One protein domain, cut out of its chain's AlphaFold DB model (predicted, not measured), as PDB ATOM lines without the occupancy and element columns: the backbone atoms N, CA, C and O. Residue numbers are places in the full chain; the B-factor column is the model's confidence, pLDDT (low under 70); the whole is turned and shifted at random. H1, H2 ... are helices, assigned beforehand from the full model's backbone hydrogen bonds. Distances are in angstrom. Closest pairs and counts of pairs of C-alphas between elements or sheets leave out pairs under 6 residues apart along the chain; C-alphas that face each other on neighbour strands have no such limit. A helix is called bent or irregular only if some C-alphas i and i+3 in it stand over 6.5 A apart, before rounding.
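This is residues 4 to 104 of the 172 residues of an uncharacterized protein of Halomonas subglaciescola (UniProt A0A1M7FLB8). A kinked helix, H4, makes the core of a small helical body; H2 packs on its residues 59 to 66, and the long H6 crosses it at one side. H1 and the long unnamed stretch of residues 33 to 56 lie on different sides of H4, and the short H5 makes the corner between H4 and H6. The printed part has 101 residues with six named helices, H1 to H6 in order, and no named strand; the class is all helix. It is compact, with a radius of gyration of the C-alphas of 12.8 A, and rounded, with spans of 33 by 32 by 27 A.

H1 is residues 4 to 10, 10.1 A long, and its C-alpha 4 is at (273.982, 227.281, 216.866). H2 is residues 13 to 22, 14.3 A, and H3 is residues 26 to 32, 10.0 A. H4, residues 57 to 72, begins with C-alpha 57 at (276.555, 222.068, 188.276) and is 22.9 A long. It has a kink of 41 degrees near residue 64 and is irregular, but only just: C-alphas 58 and 61 are 6.9 A apart. H5 is residues 75 to 79, 7.8 A. H6, residues 81 to 104, is the longest at 35.3 A and ends with C-alpha 104 at (272.877, 199.248, 199.164).

H1 only just touches H3, with 3 pairs of C-alphas within 8 A; the closest are those of Arg 10 and Leu 26, 7.1 A apart. H1 also only just touches H4, at its residues 69 to 70 alone, with 3 pairs within 8 A; the closest C-alphas are those of Val 5 and Leu 70, 7.7 A apart. H2 touches H4 at residues 59 to 66 of H4 alone, the closest C-alphas being those of Ala 18 and Ala 62, 4.8 A apart. The two run opposite ways at a tilt of 38 degrees, only just steep. H2 touches H6 about perpendicular, at 75 degrees, with the C-alphas of Leu 14 and Glu 95 closest at 6.6 A. H4 and H6 touch at a steep tilt of 48 degrees, opposite ways; the C-alphas of Leu 72 and Gln 84 are closest, 6.3 A apart. H5 and H6 only just touch, with 3 pairs within 8 A, and only at the corner; the C-alphas of Ala 77 and Gln 84 are closest, 6.3 A apart. H1 and H6 are apart, as are H3 and H5. Every O i to N i+4 pair is within hydrogen-bond range in H1, H2 and H3; the counts are 8 of 12 in H4, 19 of 20 in H6 and 0 of 1 in H5, where 2 of 2 O i to N i+3 pairs are within range.

The C-alphas of His 79 and Val 104 are the farthest apart, 38.9 A. The printed part has no cut. The link from H3 to H4 is long, with 24 residues, and within it residues 34 to 35 pair antiparallel with residues 48 to 49; the other links are tight. The mean pLDDT of the printed part is 90.1, and residues 101 to 104 are under 70.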
ATOM      1  N   ALA A   4     274.827 228.356 216.349       82.75
ATOM      2  CA  ALA A   4     273.982 227.281 216.866       82.75
ATOM      3  C   ALA A   4     273.287 226.488 215.745       82.75
ATOM      4  O   ALA A   4     273.108 225.276 215.845       82.75
ATOM      5  N   VAL A   5     272.920 227.160 214.649       83.44
ATOM      6  CA  VAL A   5     272.316 226.507 213.479       83.44
ATOM      7  C   VAL A   5     273.336 225.618 212.778       83.44
ATOM      8  O   VAL A   5     273.015 224.481 212.443       83.44
ATOM      9  N   LEU A   6     274.562 226.112 212.591       88.62
ATOM     10  CA  LEU A   6     275.629 225.342 211.952       88.62
ATOM     11  C   LEU A   6     275.991 224.097 212.763       88.62
ATOM     12  O   LEU A   6     276.151 223.031 212.173       88.62
ATOM     13  N   ASP A   7     276.036 224.204 214.090       87.38
ATOM     14  CA  ASP A   7     276.295 223.058 214.966       87.38
ATOM     15  C   ASP A   7     275.192 221.993 214.852       87.38
ATOM     16  O   ASP A   7     275.494 220.804 214.758       87.38
ATOM     17  N   ASN A   8     273.921 222.401 214.759       84.94
ATOM     18  CA  ASN A   8     272.795 221.470 214.614       84.94
ATOM     19  C   ASN A   8     272.793 220.709 213.280       84.94
ATOM     20  O   ASN A   8     272.308 219.578 213.220       84.94
ATOM     21  N   VAL A   9     273.304 221.311 212.201       91.75
ATOM     22  CA  VAL A   9     273.298 220.681 210.870       91.75
ATOM     23  C   VAL A   9     274.615 220.004 210.503       91.75
ATOM     24  O   VAL A   9     274.666 219.292 209.500       91.75
ATOM     25  N   ARG A  10     275.685 220.201 211.280       91.75
ATOM     26  CA  ARG A  10     277.039 219.739 210.941       91.75
ATOM     27  C   ARG A  10     277.129 218.232 210.729       91.75
ATOM     28  O   ARG A  10     277.699 217.786 209.733       91.75
ATOM     29  N   ASP A  11     276.511 217.460 211.613       89.56
ATOM     30  CA  ASP A  11     276.561 215.995 211.568       89.56
ATOM     31  C   ASP A  11     275.436 215.379 210.713       89.56
ATOM     32  O   ASP A  11     275.302 214.158 210.633       89.56
ATOM     33  N   ASN A  12     274.625 216.204 210.040       93.12
ATOM     34  CA  ASN A  12     273.550 215.718 209.181       93.12
ATOM     35  C   ASN A  12     274.106 215.074 207.892       93.12
ATOM     36  O   ASN A  12     275.029 215.589 207.259       93.12
ATOM     37  N   ALA A  13     273.505 213.963 207.457       92.19
ATOM     38  CA  ALA A  13     273.929 213.230 206.262       92.19
ATOM     39  C   ALA A  13     273.888 214.079 204.976       92.19
ATOM     40  O   ALA A  13     274.766 213.938 204.123       92.19
ATOM     41  N   LEU A  14     272.917 214.989 204.844       94.56
ATOM     42  CA  LEU A  14     272.815 215.914 203.710       94.56
ATOM     43  C   LEU A  14     273.984 216.903 203.690       94.56
ATOM     44  O   LEU A  14     274.555 217.158 202.631       94.56
ATOM     45  N   THR A  15     274.389 217.402 204.861       95.56
ATOM     46  CA  THR A  15     275.571 218.263 205.013       95.56
ATOM     47  C   THR A  15     276.831 217.537 204.567       95.56
ATOM     48  O   THR A  15     277.576 218.039 203.725       95.56
ATOM     49  N   GLN A  16     277.039 216.317 205.060       94.44
ATOM     50  CA  GLN A  16     278.203 215.507 204.700       94.44
ATOM     51  C   GLN A  16     278.223 215.169 203.202       94.44
ATOM     52  O   GLN A  16     279.277 215.224 202.566       94.44
ATOM     53  N   ALA A  17     277.064 214.872 202.607       93.62
ATOM     54  CA  ALA A  17     276.942 214.624 201.174       93.62
ATOM     55  C   ALA A  17     277.298 215.866 200.338       93.62
ATOM     56  O   ALA A  17     278.047 215.750 199.366       93.62
ATOM     57  N   ALA A  18     276.818 217.049 200.730       95.88
ATOM     58  CA  ALA A  18     277.125 218.308 200.055       95.88
ATOM     59  C   ALA A  18     278.614 218.680 200.162       95.88
ATOM     60  O   ALA A  18     279.240 219.013 199.151       95.88
ATOM     61  N   MET A  19     279.206 218.558 201.355       96.50
ATOM     62  CA  MET A  19     280.639 218.792 201.576       96.50
ATOM     63  C   MET A  19     281.490 217.826 200.748       96.50
ATOM     64  O   MET A  19     282.418 218.237 200.060       96.50
ATOM     65  N   LYS A  20     281.134 216.536 200.730       95.06
ATOM     66  CA  LYS A  20     281.827 215.527 199.921       95.06
ATOM     67  C   LYS A  20     281.716 215.799 198.419       95.06
ATOM     68  O   LYS A  20     282.680 215.571 197.695       95.06
ATOM     69  N   ALA A  21     280.554 216.249 197.945       94.44
ATOM     70  CA  ALA A  21     280.324 216.516 196.528       94.44
ATOM     71  C   ALA A  21     281.063 217.766 196.030       94.44
ATOM     72  O   ALA A  21     281.489 217.799 194.880       94.44
ATOM     73  N   THR A  22     281.191 218.789 196.873       94.56
ATOM     74  CA  THR A  22     281.776 220.088 196.497       94.56
ATOM     75  C   THR A  22     283.245 220.230 196.887       94.56
ATOM     76  O   THR A  22     283.956 221.023 196.281       94.56
ATOM     77  N   GLY A  23     283.707 219.477 197.888       95.38
ATOM     78  CA  GLY A  23     285.012 219.674 198.518       95.38
ATOM     79  C   GLY A  23     285.078 220.895 199.445       95.38
ATOM     80  O   GLY A  23     286.155 221.200 199.947       95.38
ATOM     81  N   LEU A  24     283.952 221.582 199.668       96.00
ATOM     82  CA  LEU A  24     283.857 222.772 200.508       96.00
ATOM     83  C   LEU A  24     283.476 222.412 201.945       96.00
ATOM     84  O   LEU A  24     282.813 221.406 202.210       96.00
ATOM     85  N   THR A  25     283.868 223.273 202.875       96.56
ATOM     86  CA  THR A  25     283.434 223.216 204.273       96.56
ATOM     87  C   THR A  25     281.973 223.646 204.424       96.56
ATOM     88  O   THR A  25     281.416 224.346 203.572       96.56
ATOM     89  N   LEU A  26     281.335 223.249 205.531       95.81
ATOM     90  CA  LEU A  26     279.981 223.706 205.859       95.81
ATOM     91  C   LEU A  26     279.927 225.237 205.941       95.81
ATOM     92  O   LEU A  26     278.968 225.845 205.479       95.81
ATOM     93  N   GLU A  27     280.956 225.862 206.504       95.38
ATOM     94  CA  GLU A  27     281.046 227.307 206.672       95.38
ATOM     95  C   GLU A  27     281.108 228.024 205.318       95.38
ATOM     96  O   GLU A  27     280.398 229.008 205.108       95.38
ATOM     97  N   GLU A  28     281.899 227.507 204.373       95.56
ATOM     98  CA  GLU A  28     281.968 228.035 203.006       95.56
ATOM     99  C   GLU A  28     280.635 227.878 202.272       95.56
ATOM    100  O   GLU A  28     280.182 228.819 201.613       95.56
ATOM    101  N   LEU A  29     279.982 226.721 202.411       95.81
ATOM    102  CA  LEU A  29     278.669 226.476 201.816       95.81
ATOM    103  C   LEU A  29     277.614 227.408 202.420       95.81
ATOM    104  O   LEU A  29     276.914 228.093 201.682       95.81
ATOM    105  N   ALA A  30     277.539 227.517 203.745       94.62
ATOM    106  CA  ALA A  30     276.563 228.362 204.428       94.62
ATOM    107  C   ALA A  30     276.780 229.866 204.189       94.62
ATOM    108  O   ALA A  30     275.832 230.648 204.260       94.62
ATOM    109  N   ALA A  31     278.016 230.291 203.914       94.12
ATOM    110  CA  ALA A  31     278.318 231.682 203.588       94.12
ATOM    111  C   ALA A  31     277.911 232.060 202.154       94.12
ATOM    112  O   ALA A  31     277.506 233.200 201.913       94.12
ATOM    113  N   ASN A  32     278.025 231.123 201.211       95.25
ATOM    114  CA  ASN A  32     277.933 231.424 199.782       95.25
ATOM    115  C   ASN A  32     276.674 230.880 199.101       95.25
ATOM    116  O   ASN A  32     276.293 231.392 198.051       95.25
ATOM    117  N   VAL A  33     276.027 229.869 199.677       94.88
ATOM    118  CA  VAL A  33     274.830 229.242 199.114       94.88
ATOM    119  C   VAL A  33     273.590 229.831 199.771       94.88
ATOM    120  O   VAL A  33     273.448 229.829 200.992       94.88
ATOM    121  N   LYS A  34     272.669 230.327 198.946       93.44
ATOM    122  CA  LYS A  34     271.378 230.859 199.384       93.44
ATOM    123  C   LYS A  34     270.258 230.197 198.610       93.44
ATOM    124  O   LYS A  34     270.403 229.938 197.420       93.44
ATOM    125  N   ILE A  35     269.141 229.970 199.282       94.31
ATOM    126  CA  ILE A  35     267.920 229.485 198.653       94.31
ATOM    127  C   ILE A  35     266.791 230.467 198.927       94.31
ATOM    128  O   ILE A  35     266.669 230.996 200.035       94.31
ATOM    129  N   GLU A  36     265.990 230.723 197.903       91.81
ATOM    130  CA  GLU A  36     264.802 231.561 198.003       91.81
ATOM    131  C   GLU A  36     263.562 230.665 197.926       91.81
ATOM    132  O   GLU A  36     263.404 229.936 196.946       91.81
ATOM    133  N   PRO A  37     262.687 230.667 198.947       89.69
ATOM    134  CA  PRO A  37     261.460 229.886 198.897       89.69
ATOM    135  C   PRO A  37     260.581 230.339 197.735       89.69
ATOM    136  O   PRO A  37     260.174 231.497 197.666       89.69
ATOM    137  N   GLY A  38     260.301 229.409 196.826       86.94
ATOM    138  CA  GLY A  38     259.354 229.591 195.733       86.94
ATOM    139  C   GLY A  38     257.981 229.044 196.106       86.94
ATOM    140  O   GLY A  38     257.446 229.312 197.181       86.94
ATOM    141  N   GLU A  39     257.407 228.235 195.217       88.31
ATOM    142  CA  GLU A  39     256.129 227.581 195.483       88.31
ATOM    143  C   GLU A  39     256.244 226.599 196.662       88.31
ATOM    144  O   GLU A  39     257.091 225.699 196.630       88.31
ATOM    145  N   PRO A  40     255.378 226.703 197.690       85.81
ATOM    146  CA  PRO A  40     255.460 225.844 198.868       85.81
ATOM    147  C   PRO A  40     255.337 224.355 198.545       85.81
ATOM    148  O   PRO A  40     255.887 223.532 199.260       85.81
ATOM    149  N   MET A  41     254.628 223.972 197.479       87.25
ATOM    150  CA  MET A  41     254.435 222.557 197.145       87.25
ATOM    151  C   MET A  41     255.676 221.880 196.556       87.25
ATOM    152  O   MET A  41     255.741 220.652 196.591       87.25
ATOM    153  N   PHE A  42     256.647 222.653 196.060       90.38
ATOM    154  CA  PHE A  42     257.780 222.128 195.300       90.38
ATOM    155  C   PHE A  42     259.117 222.696 195.795       90.38
ATOM    156  O   PHE A  42     259.743 223.491 195.093       90.38
ATOM    157  N   PRO A  43     259.600 222.305 196.990       92.75
ATOM    158  CA  PRO A  43     260.916 222.724 197.465       92.75
ATOM    159  C   PRO A  43     262.049 222.454 196.470       92.75
ATOM    160  O   PRO A  43     262.976 223.248 196.377       92.75
ATOM    161  N   GLU A  44     261.955 221.397 195.663       91.56
ATOM    162  CA  GLU A  44     262.923 221.060 194.615       91.56
ATOM    163  C   GLU A  44     263.088 222.126 193.519       91.56
ATOM    164  O   GLU A  44     264.100 222.120 192.820       91.56
ATOM    165  N   THR A  45     262.117 223.028 193.346       92.38
ATOM    166  CA  THR A  45     262.179 224.104 192.344       92.38
ATOM    167  C   THR A  45     262.653 225.429 192.928       92.38
ATOM    168  O   THR A  45     262.802 226.402 192.189       92.38
ATOM    169  N   TRP A  46     262.899 225.488 194.240       94.25
ATOM    170  CA  TRP A  46     263.322 226.716 194.901       94.25
ATOM    171  C   TRP A  46     264.674 227.190 194.352       94.25
ATOM    172  O   TRP A  46     265.631 226.403 194.348       94.25
ATOM    173  N   PRO A  47     264.765 228.452 193.884       93.75
ATOM    174  CA  PRO A  47     265.983 228.988 193.295       93.75
ATOM    175  C   PRO A  47     267.174 228.930 194.250       93.75
ATOM    176  O   PRO A  47     267.130 229.462 195.360       93.75
ATOM    177  N   LEU A  48     268.260 228.321 193.776       94.56
ATOM    178  CA  LEU A  48     269.541 228.261 194.466       94.56
ATOM    179  C   LEU A  48     270.497 229.295 193.866       94.56
ATOM    180  O   LEU A  48     270.750 229.285 192.663       94.56
ATOM    181  N   SER A  49     271.057 230.157 194.707       94.50
ATOM    182  CA  SER A  49     272.021 231.189 194.324       94.50
ATOM    183  C   SER A  49     273.376 230.936 194.976       94.50
ATOM    184  O   SER A  49     273.451 230.686 196.180       94.50
ATOM    185  N   PHE A  50     274.448 231.030 194.188       95.38
ATOM    186  CA  PHE A  50     275.833 230.887 194.641       95.38
ATOM    187  C   PHE A  50     276.803 231.606 193.679       95.38
ATOM    188  O   PHE A  50     276.455 231.836 192.518       95.38
ATOM    189  N   PRO A  51     278.012 231.991 194.133       95.00
ATOM    190  CA  PRO A  51     279.039 232.582 193.281       95.00
ATOM    191  C   PRO A  51     279.413 231.691 192.093       95.00
ATOM    192  O   PRO A  51     279.558 230.474 192.227       95.00
ATOM    193  N   ALA A  52     279.637 232.311 190.933       93.19
ATOM    194  CA  ALA A  52     280.079 231.601 189.738       93.19
ATOM    195  C   ALA A  52     281.405 230.863 189.996       93.19
ATOM    196  O   ALA A  52     282.364 231.447 190.497       93.19
ATOM    197  N   GLY A  53     281.451 229.578 189.637       91.38
ATOM    198  CA  GLY A  53     282.634 228.736 189.818       91.38
ATOM    199  C   GLY A  53     282.859 228.220 191.241       91.38
ATOM    200  O   GLY A  53     283.880 227.575 191.462       91.38
ATOM    201  N   LEU A  54     281.936 228.452 192.187       93.25
ATOM    202  CA  LEU A  54     282.050 227.909 193.547       93.25
ATOM    203  C   LEU A  54     282.099 226.371 193.543       93.25
ATOM    204  O   LEU A  54     282.916 225.774 194.236       93.25
ATOM    205  N   PHE A  55     281.235 225.735 192.750       94.56
ATOM    206  CA  PHE A  55     281.255 224.298 192.489       94.56
ATOM    207  C   PHE A  55     280.636 223.989 191.110       94.56
ATOM    208  O   PHE A  55     279.903 224.823 190.572       94.56
ATOM    209  N   PRO A  56     280.909 222.809 190.520       92.25
ATOM    210  CA  PRO A  56     280.284 222.371 189.268       92.25
ATOM    211  C   PRO A  56     278.773 222.123 189.396       92.25
ATOM    212  O   PRO A  56     278.313 221.629 190.423       92.25
ATOM    213  N   ASP A  57     278.012 222.311 188.311       90.12
ATOM    214  CA  ASP A  57     276.555 222.068 188.276       90.12
ATOM    215  C   ASP A  57     276.155 220.648 188.711       90.12
ATOM    216  O   ASP A  57     275.086 220.433 189.281       90.12
ATOM    217  N   ALA A  58     277.034 219.661 188.509       90.81
ATOM    218  CA  ALA A  58     276.816 218.287 188.963       90.81
ATOM    219  C   ALA A  58     276.617 218.173 190.490       90.81
ATOM    220  O   ALA A  58     275.997 217.220 190.962       90.81
ATOM    221  N   CYS A  59     277.112 219.142 191.265       92.94
ATOM    222  CA  CYS A  59     276.985 219.174 192.719       92.94
ATOM    223  C   CYS A  59     275.626 219.721 193.189       92.94
ATOM    224  O   CYS A  59     275.285 219.544 194.358       92.94
ATOM    225  N   LEU A  60     274.825 220.337 192.305       91.12
ATOM    226  CA  LEU A  60     273.547 220.973 192.660       91.12
ATOM    227  C   LEU A  60     272.592 220.020 193.381       91.12
ATOM    228  O   LEU A  60     271.968 220.409 194.363       91.12
ATOM    229  N   LEU A  61     272.523 218.759 192.947       90.88
ATOM    230  CA  LEU A  61     271.647 217.753 193.556       90.88
ATOM    231  C   LEU A  61     272.015 217.426 195.011       90.88
ATOM    232  O   LEU A  61     271.141 217.043 195.784       90.88
ATOM    233  N   ALA A  62     273.289 217.568 195.382       93.19
ATOM    234  CA  ALA A  62     273.755 217.360 196.751       93.19
ATOM    235  C   ALA A  62     273.649 218.642 197.592       93.19
ATOM    236  O   ALA A  62     273.342 218.578 198.779       93.19
ATOM    237  N   VAL A  63     273.877 219.806 196.976       95.38
ATOM    238  CA  VAL A  63     273.876 221.108 197.660       95.38
ATOM    239  C   VAL A  63     272.460 221.621 197.928       95.38
ATOM    240  O   VAL A  63     272.228 222.251 198.957       95.38
ATOM    241  N   HIS A  64     271.502 221.348 197.040       96.56
ATOM    242  CA  HIS A  64     270.138 221.868 197.160       96.56
ATOM    243  C   HIS A  64     269.442 221.432 198.470       96.56
ATOM    244  O   HIS A  64     268.998 222.315 199.207       96.56
ATOM    245  N   PRO A  65     269.466 220.144 198.883       96.12
ATOM    246  CA  PRO A  65     268.939 219.736 200.187       96.12
ATOM    247  C   PRO A  65     269.602 220.417 201.383       96.12
ATOM    248  O   PRO A  65     268.910 220.798 202.327       96.12
ATOM    249  N   LEU A  66     270.922 220.626 201.341       96.19
ATOM    250  CA  LEU A  66     271.613 221.390 202.379       96.19
ATOM    251  C   LEU A  66     271.094 222.832 202.430       96.19
ATOM    252  O   LEU A  66     270.825 223.344 203.511       96.19
ATOM    253  N   ALA A  67     270.910 223.485 201.284       95.81
ATOM    254  CA  ALA A  67     270.418 224.857 201.240       95.81
ATOM    255  C   ALA A  67     268.987 224.981 201.788       95.81
ATOM    256  O   ALA A  67     268.720 225.883 202.583       95.81
ATOM    257  N   VAL A  68     268.092 224.045 201.440       95.69
ATOM    258  CA  VAL A  68     266.736 223.966 202.019       95.69
ATOM    259  C   VAL A  68     266.802 223.787 203.537       95.69
ATOM    260  O   VAL A  68     266.066 224.450 204.265       95.69
ATOM    261  N   MET A  69     267.700 222.930 204.029       95.44
ATOM    262  CA  MET A  69     267.894 222.709 205.461       95.44
ATOM    263  C   MET A  69     268.405 223.966 206.171       95.44
ATOM    264  O   MET A  69     267.843 224.362 207.188       95.44
ATOM    265  N   LEU A  70     269.424 224.632 205.623       94.12
ATOM    266  CA  LEU A  70     269.937 225.889 206.168       94.12
ATOM    267  C   LEU A  70     268.835 226.951 206.223       94.12
ATOM    268  O   LEU A  70     268.676 227.621 207.242       94.12
ATOM    269  N   TRP A  71     268.028 227.070 205.168       94.00
ATOM    270  CA  TRP A  71     266.879 227.966 205.182       94.00
ATOM    271  C   TRP A  71     265.863 227.597 206.267       94.00
ATOM    272  O   TRP A  71     265.446 228.488 207.003       94.00
ATOM    273  N   LEU A  72     265.516 226.315 206.417       93.38
ATOM    274  CA  LEU A  72     264.542 225.838 207.406       93.38
ATOM    275  C   LEU A  72     264.948 226.180 208.847       93.38
ATOM    276  O   LEU A  72     264.090 226.512 209.658       93.38
ATOM    277  N   TYR A  73     266.246 226.128 209.154       90.69
ATOM    278  CA  TYR A  73     266.789 226.512 210.463       90.69
ATOM    279  C   TYR A  73     267.113 228.008 210.587       90.69
ATOM    280  O   TYR A  73     267.612 228.450 211.620       90.69
ATOM    281  N   SER A  74     266.866 228.804 209.549       89.00
ATOM    282  CA  SER A  74     267.045 230.251 209.604       89.00
ATOM    283  C   SER A  74     265.795 230.944 210.142       89.00
ATOM    284  O   SER A  74     264.675 230.483 209.930       89.00
ATOM    285  N   ASN A  75     265.970 232.136 210.716       86.00
ATOM    286  CA  ASN A  75     264.851 232.990 211.136       86.00
ATOM    287  C   ASN A  75     263.890 233.315 209.978       86.00
ATOM    288  O   ASN A  75     262.724 233.615 210.205       86.00
ATOM    289  N   ASN A  76     264.356 233.243 208.726       84.25
ATOM    290  CA  ASN A  76     263.514 233.508 207.565       84.25
ATOM    291  C   ASN A  76     262.397 232.464 207.417       84.25
ATOM    292  O   ASN A  76     261.313 232.787 206.942       84.25
ATOM    293  N   ALA A  77     262.626 231.222 207.851       86.50
ATOM    294  CA  ALA A  77     261.613 230.182 207.771       86.50
ATOM    295  C   ALA A  77     260.362 230.528 208.585       86.50
ATOM    296  O   ALA A  77     259.262 230.161 208.176       86.50
ATOM    297  N   GLU A  78     260.494 231.232 209.715       86.12
ATOM    298  CA  GLU A  78     259.373 231.601 210.600       86.12
ATOM    299  C   GLU A  78     258.313 232.456 209.895       86.12
ATOM    300  O   GLU A  78     257.137 232.421 210.252       86.12
ATOM    301  N   HIS A  79     258.709 233.179 208.847       86.75
ATOM    302  CA  HIS A  79     257.813 234.009 208.048       86.75
ATOM    303  C   HIS A  79     257.071 233.235 206.942       86.75
ATOM    304  O   HIS A  79     256.196 233.803 206.290       86.75
ATOM    305  N   HIS A  80     257.374 231.945 206.738       87.19
ATOM    306  CA  HIS A  80     256.817 231.120 205.658       87.19
ATOM    307  C   HIS A  80     256.357 229.732 206.157       87.19
ATOM    308  O   HIS A  80     256.939 228.711 205.771       87.19
ATOM    309  N   PRO A  81     255.299 229.648 206.989       85.69
ATOM    310  CA  PRO A  81     254.864 228.390 207.607       85.69
ATOM    311  C   PRO A  81     254.482 227.302 206.586       85.69
ATOM    312  O   PRO A  81     254.800 226.128 206.785       85.69
ATOM    313  N   ASP A  82     253.880 227.681 205.456       86.00
ATOM    314  CA  ASP A  82     253.515 226.734 204.392       86.00
ATOM    315  C   ASP A  82     254.753 226.099 203.736       86.00
ATOM    316  O   ASP A  82     254.767 224.905 203.419       86.00
ATOM    317  N   CYS A  83     255.827 226.879 203.590       89.94
ATOM    318  CA  CYS A  83     257.103 226.412 203.055       89.94
ATOM    319  C   CYS A  83     257.854 225.532 204.063       89.94
ATOM    320  O   CYS A  83     258.518 224.582 203.652       89.94
ATOM    321  N   GLN A  84     257.727 225.784 205.372       91.25
ATOM    322  CA  GLN A  84     258.389 224.975 206.404       91.25
ATOM    323  C   GLN A  84     257.955 223.509 206.353       91.25
ATOM    324  O   GLN A  84     258.789 222.603 206.316       91.25
ATOM    325  N   ALA A  85     256.641 223.265 206.321       88.19
ATOM    326  CA  ALA A  85     256.108 221.907 206.319       88.19
ATOM    327  C   ALA A  85     256.532 221.132 205.061       88.19
ATOM    328  O   ALA A  85     256.797 219.929 205.117       88.19
ATOM    329  N   ALA A  86     256.599 221.816 203.919       90.88
ATOM    330  CA  ALA A  86     257.055 221.218 202.675       90.88
ATOM    331  C   ALA A  86     258.562 220.956 202.661       90.88
ATOM    332  O   ALA A  86     258.964 219.850 202.298       90.88
ATOM    333  N   ALA A  87     259.375 221.911 203.123       93.06
ATOM    334  CA  ALA A  87     260.814 221.734 203.298       93.06
ATOM    335  C   ALA A  87     261.113 220.527 204.194       93.06
ATOM    336  O   ALA A  87     261.907 219.673 203.815       93.06
ATOM    337  N   GLY A  88     260.408 220.377 205.321       91.56
ATOM    338  CA  GLY A  88     260.556 219.209 206.192       91.56
ATOM    339  C   GLY A  88     260.301 217.882 205.466       91.56
ATOM    340  O   GLY A  88     261.120 216.968 205.534       91.56
ATOM    341  N   ARG A  89     259.205 217.777 204.698       91.31
ATOM    342  CA  ARG A  89     258.910 216.569 203.898       91.31
ATOM    343  C   ARG A  89     259.963 216.308 202.822       91.31
ATOM    344  O   ARG A  89     260.329 215.156 202.588       91.31
ATOM    345  N   TYR A  90     260.432 217.366 202.170       93.62
ATOM    346  CA  TYR A  90     261.480 217.296 201.161       93.62
ATOM    347  C   TYR A  90     262.791 216.762 201.756       93.62
ATOM    348  O   TYR A  90     263.358 215.808 201.223       93.62
ATOM    349  N   LEU A  91     263.218 217.284 202.908       94.50
ATOM    350  CA  LEU A  91     264.435 216.840 203.592       94.50
ATOM    351  C   LEU A  91     264.352 215.369 204.009       94.50
ATOM    352  O   LEU A  91     265.257 214.606 203.684       94.50
ATOM    353  N   VAL A  92     263.232 214.931 204.598       92.00
ATOM    354  CA  VAL A  92     263.024 213.516 204.972       92.00
ATOM    355  C   VAL A  92     263.160 212.588 203.760       92.00
ATOM    356  O   VAL A  92     263.782 211.527 203.846       92.00
ATOM    357  N   LYS A  93     262.611 212.979 202.603       91.00
ATOM    358  CA  LYS A  93     262.729 212.199 201.361       91.00
ATOM    359  C   LYS A  93     264.189 212.068 200.912       91.00
ATOM    360  O   LYS A  93     264.598 210.986 200.492       91.00
ATOM    361  N   HIS A  94     264.965 213.148 200.993       91.44
ATOM    362  CA  HIS A  94     266.370 213.155 200.584       91.44
ATOM    363  C   HIS A  94     267.284 212.420 201.573       91.44
ATOM    364  O   HIS A  94     268.165 211.674 201.140       91.44
ATOM    365  N   GLU A  95     267.038 212.540 202.878       88.88
ATOM    366  CA  GLU A  95     267.735 211.754 203.902       88.88
ATOM    367  C   GLU A  95     267.492 210.254 203.706       88.88
ATOM    368  O   GLU A  95     268.436 209.459 203.713       88.88
ATOM    369  N   TYR A  96     266.242 209.859 203.446       86.38
ATOM    370  CA  TYR A  96     265.904 208.464 203.171       86.38
ATOM    371  C   TYR A  96     266.593 207.940 201.904       86.38
ATOM    372  O   TYR A  96     267.088 206.811 201.886       86.38
ATOM    373  N   ALA A  97     266.665 208.754 200.845       84.31
ATOM    374  CA  ALA A  97     267.339 208.380 199.604       84.31
ATOM    375  C   ALA A  97     268.841 208.116 199.815       84.31
ATOM    376  O   ALA A  97     269.350 207.116 199.303       84.31
ATOM    377  N   LEU A  98     269.522 208.954 200.608       82.50
ATOM    378  CA  LEU A  98     270.930 208.754 200.974       82.50
ATOM    379  C   LEU A  98     271.129 207.496 201.823       82.50
ATOM    380  O   LEU A  98     271.991 206.669 201.519       82.50
ATOM    381  N   ALA A  99     270.296 207.305 202.848       75.19
ATOM    382  CA  ALA A  99     270.367 206.124 203.704       75.19
ATOM    383  C   ALA A  99     270.156 204.827 202.903       75.19
ATOM    384  O   ALA A  99     270.833 203.824 203.139       75.19
ATOM    385  N   TYR A 100     269.252 204.847 201.920       70.19
ATOM    386  CA  TYR A 100     269.021 203.712 201.032       70.19
ATOM    387  C   TYR A 100     270.215 203.453 200.104       70.19
ATOM    388  O   TYR A 100     270.650 202.305 199.981       70.19
ATOM    389  N   SER A 101     270.788 204.490 199.477       67.44
ATOM    390  CA  SER A 101     271.967 204.321 198.617       67.44
ATOM    391  C   SER A 101     273.179 203.800 199.387       67.44
ATOM    392  O   SER A 101     273.866 202.895 198.905       67.44
ATOM    393  N   ASP A 102     273.397 204.301 200.603       60.38
ATOM    394  CA  ASP A 102     274.494 203.866 201.466       60.38
ATOM    395  C   ASP A 102     274.265 202.440 201.975       60.38
ATOM    396  O   ASP A 102     275.180 201.615 201.945       60.38
ATOM    397  N   GLY A 103     273.030 202.094 202.348       57.28
ATOM    398  CA  GLY A 103     272.653 200.730 202.716       57.28
ATOM    399  C   GLY A 103     272.925 199.721 201.594       57.28
ATOM    400  O   GLY A 103     273.508 198.661 201.839       57.28
ATOM    401  N   VAL A 104     272.586 200.072 200.350       56.62
ATOM    402  CA  VAL A 104     272.877 199.248 199.164       56.62
ATOM    403  C   VAL A 104     274.384 199.147 198.912       56.62
ATOM    404  O   VAL A 104     274.886 198.056 198.620       56.62
TER     405      VAL A 104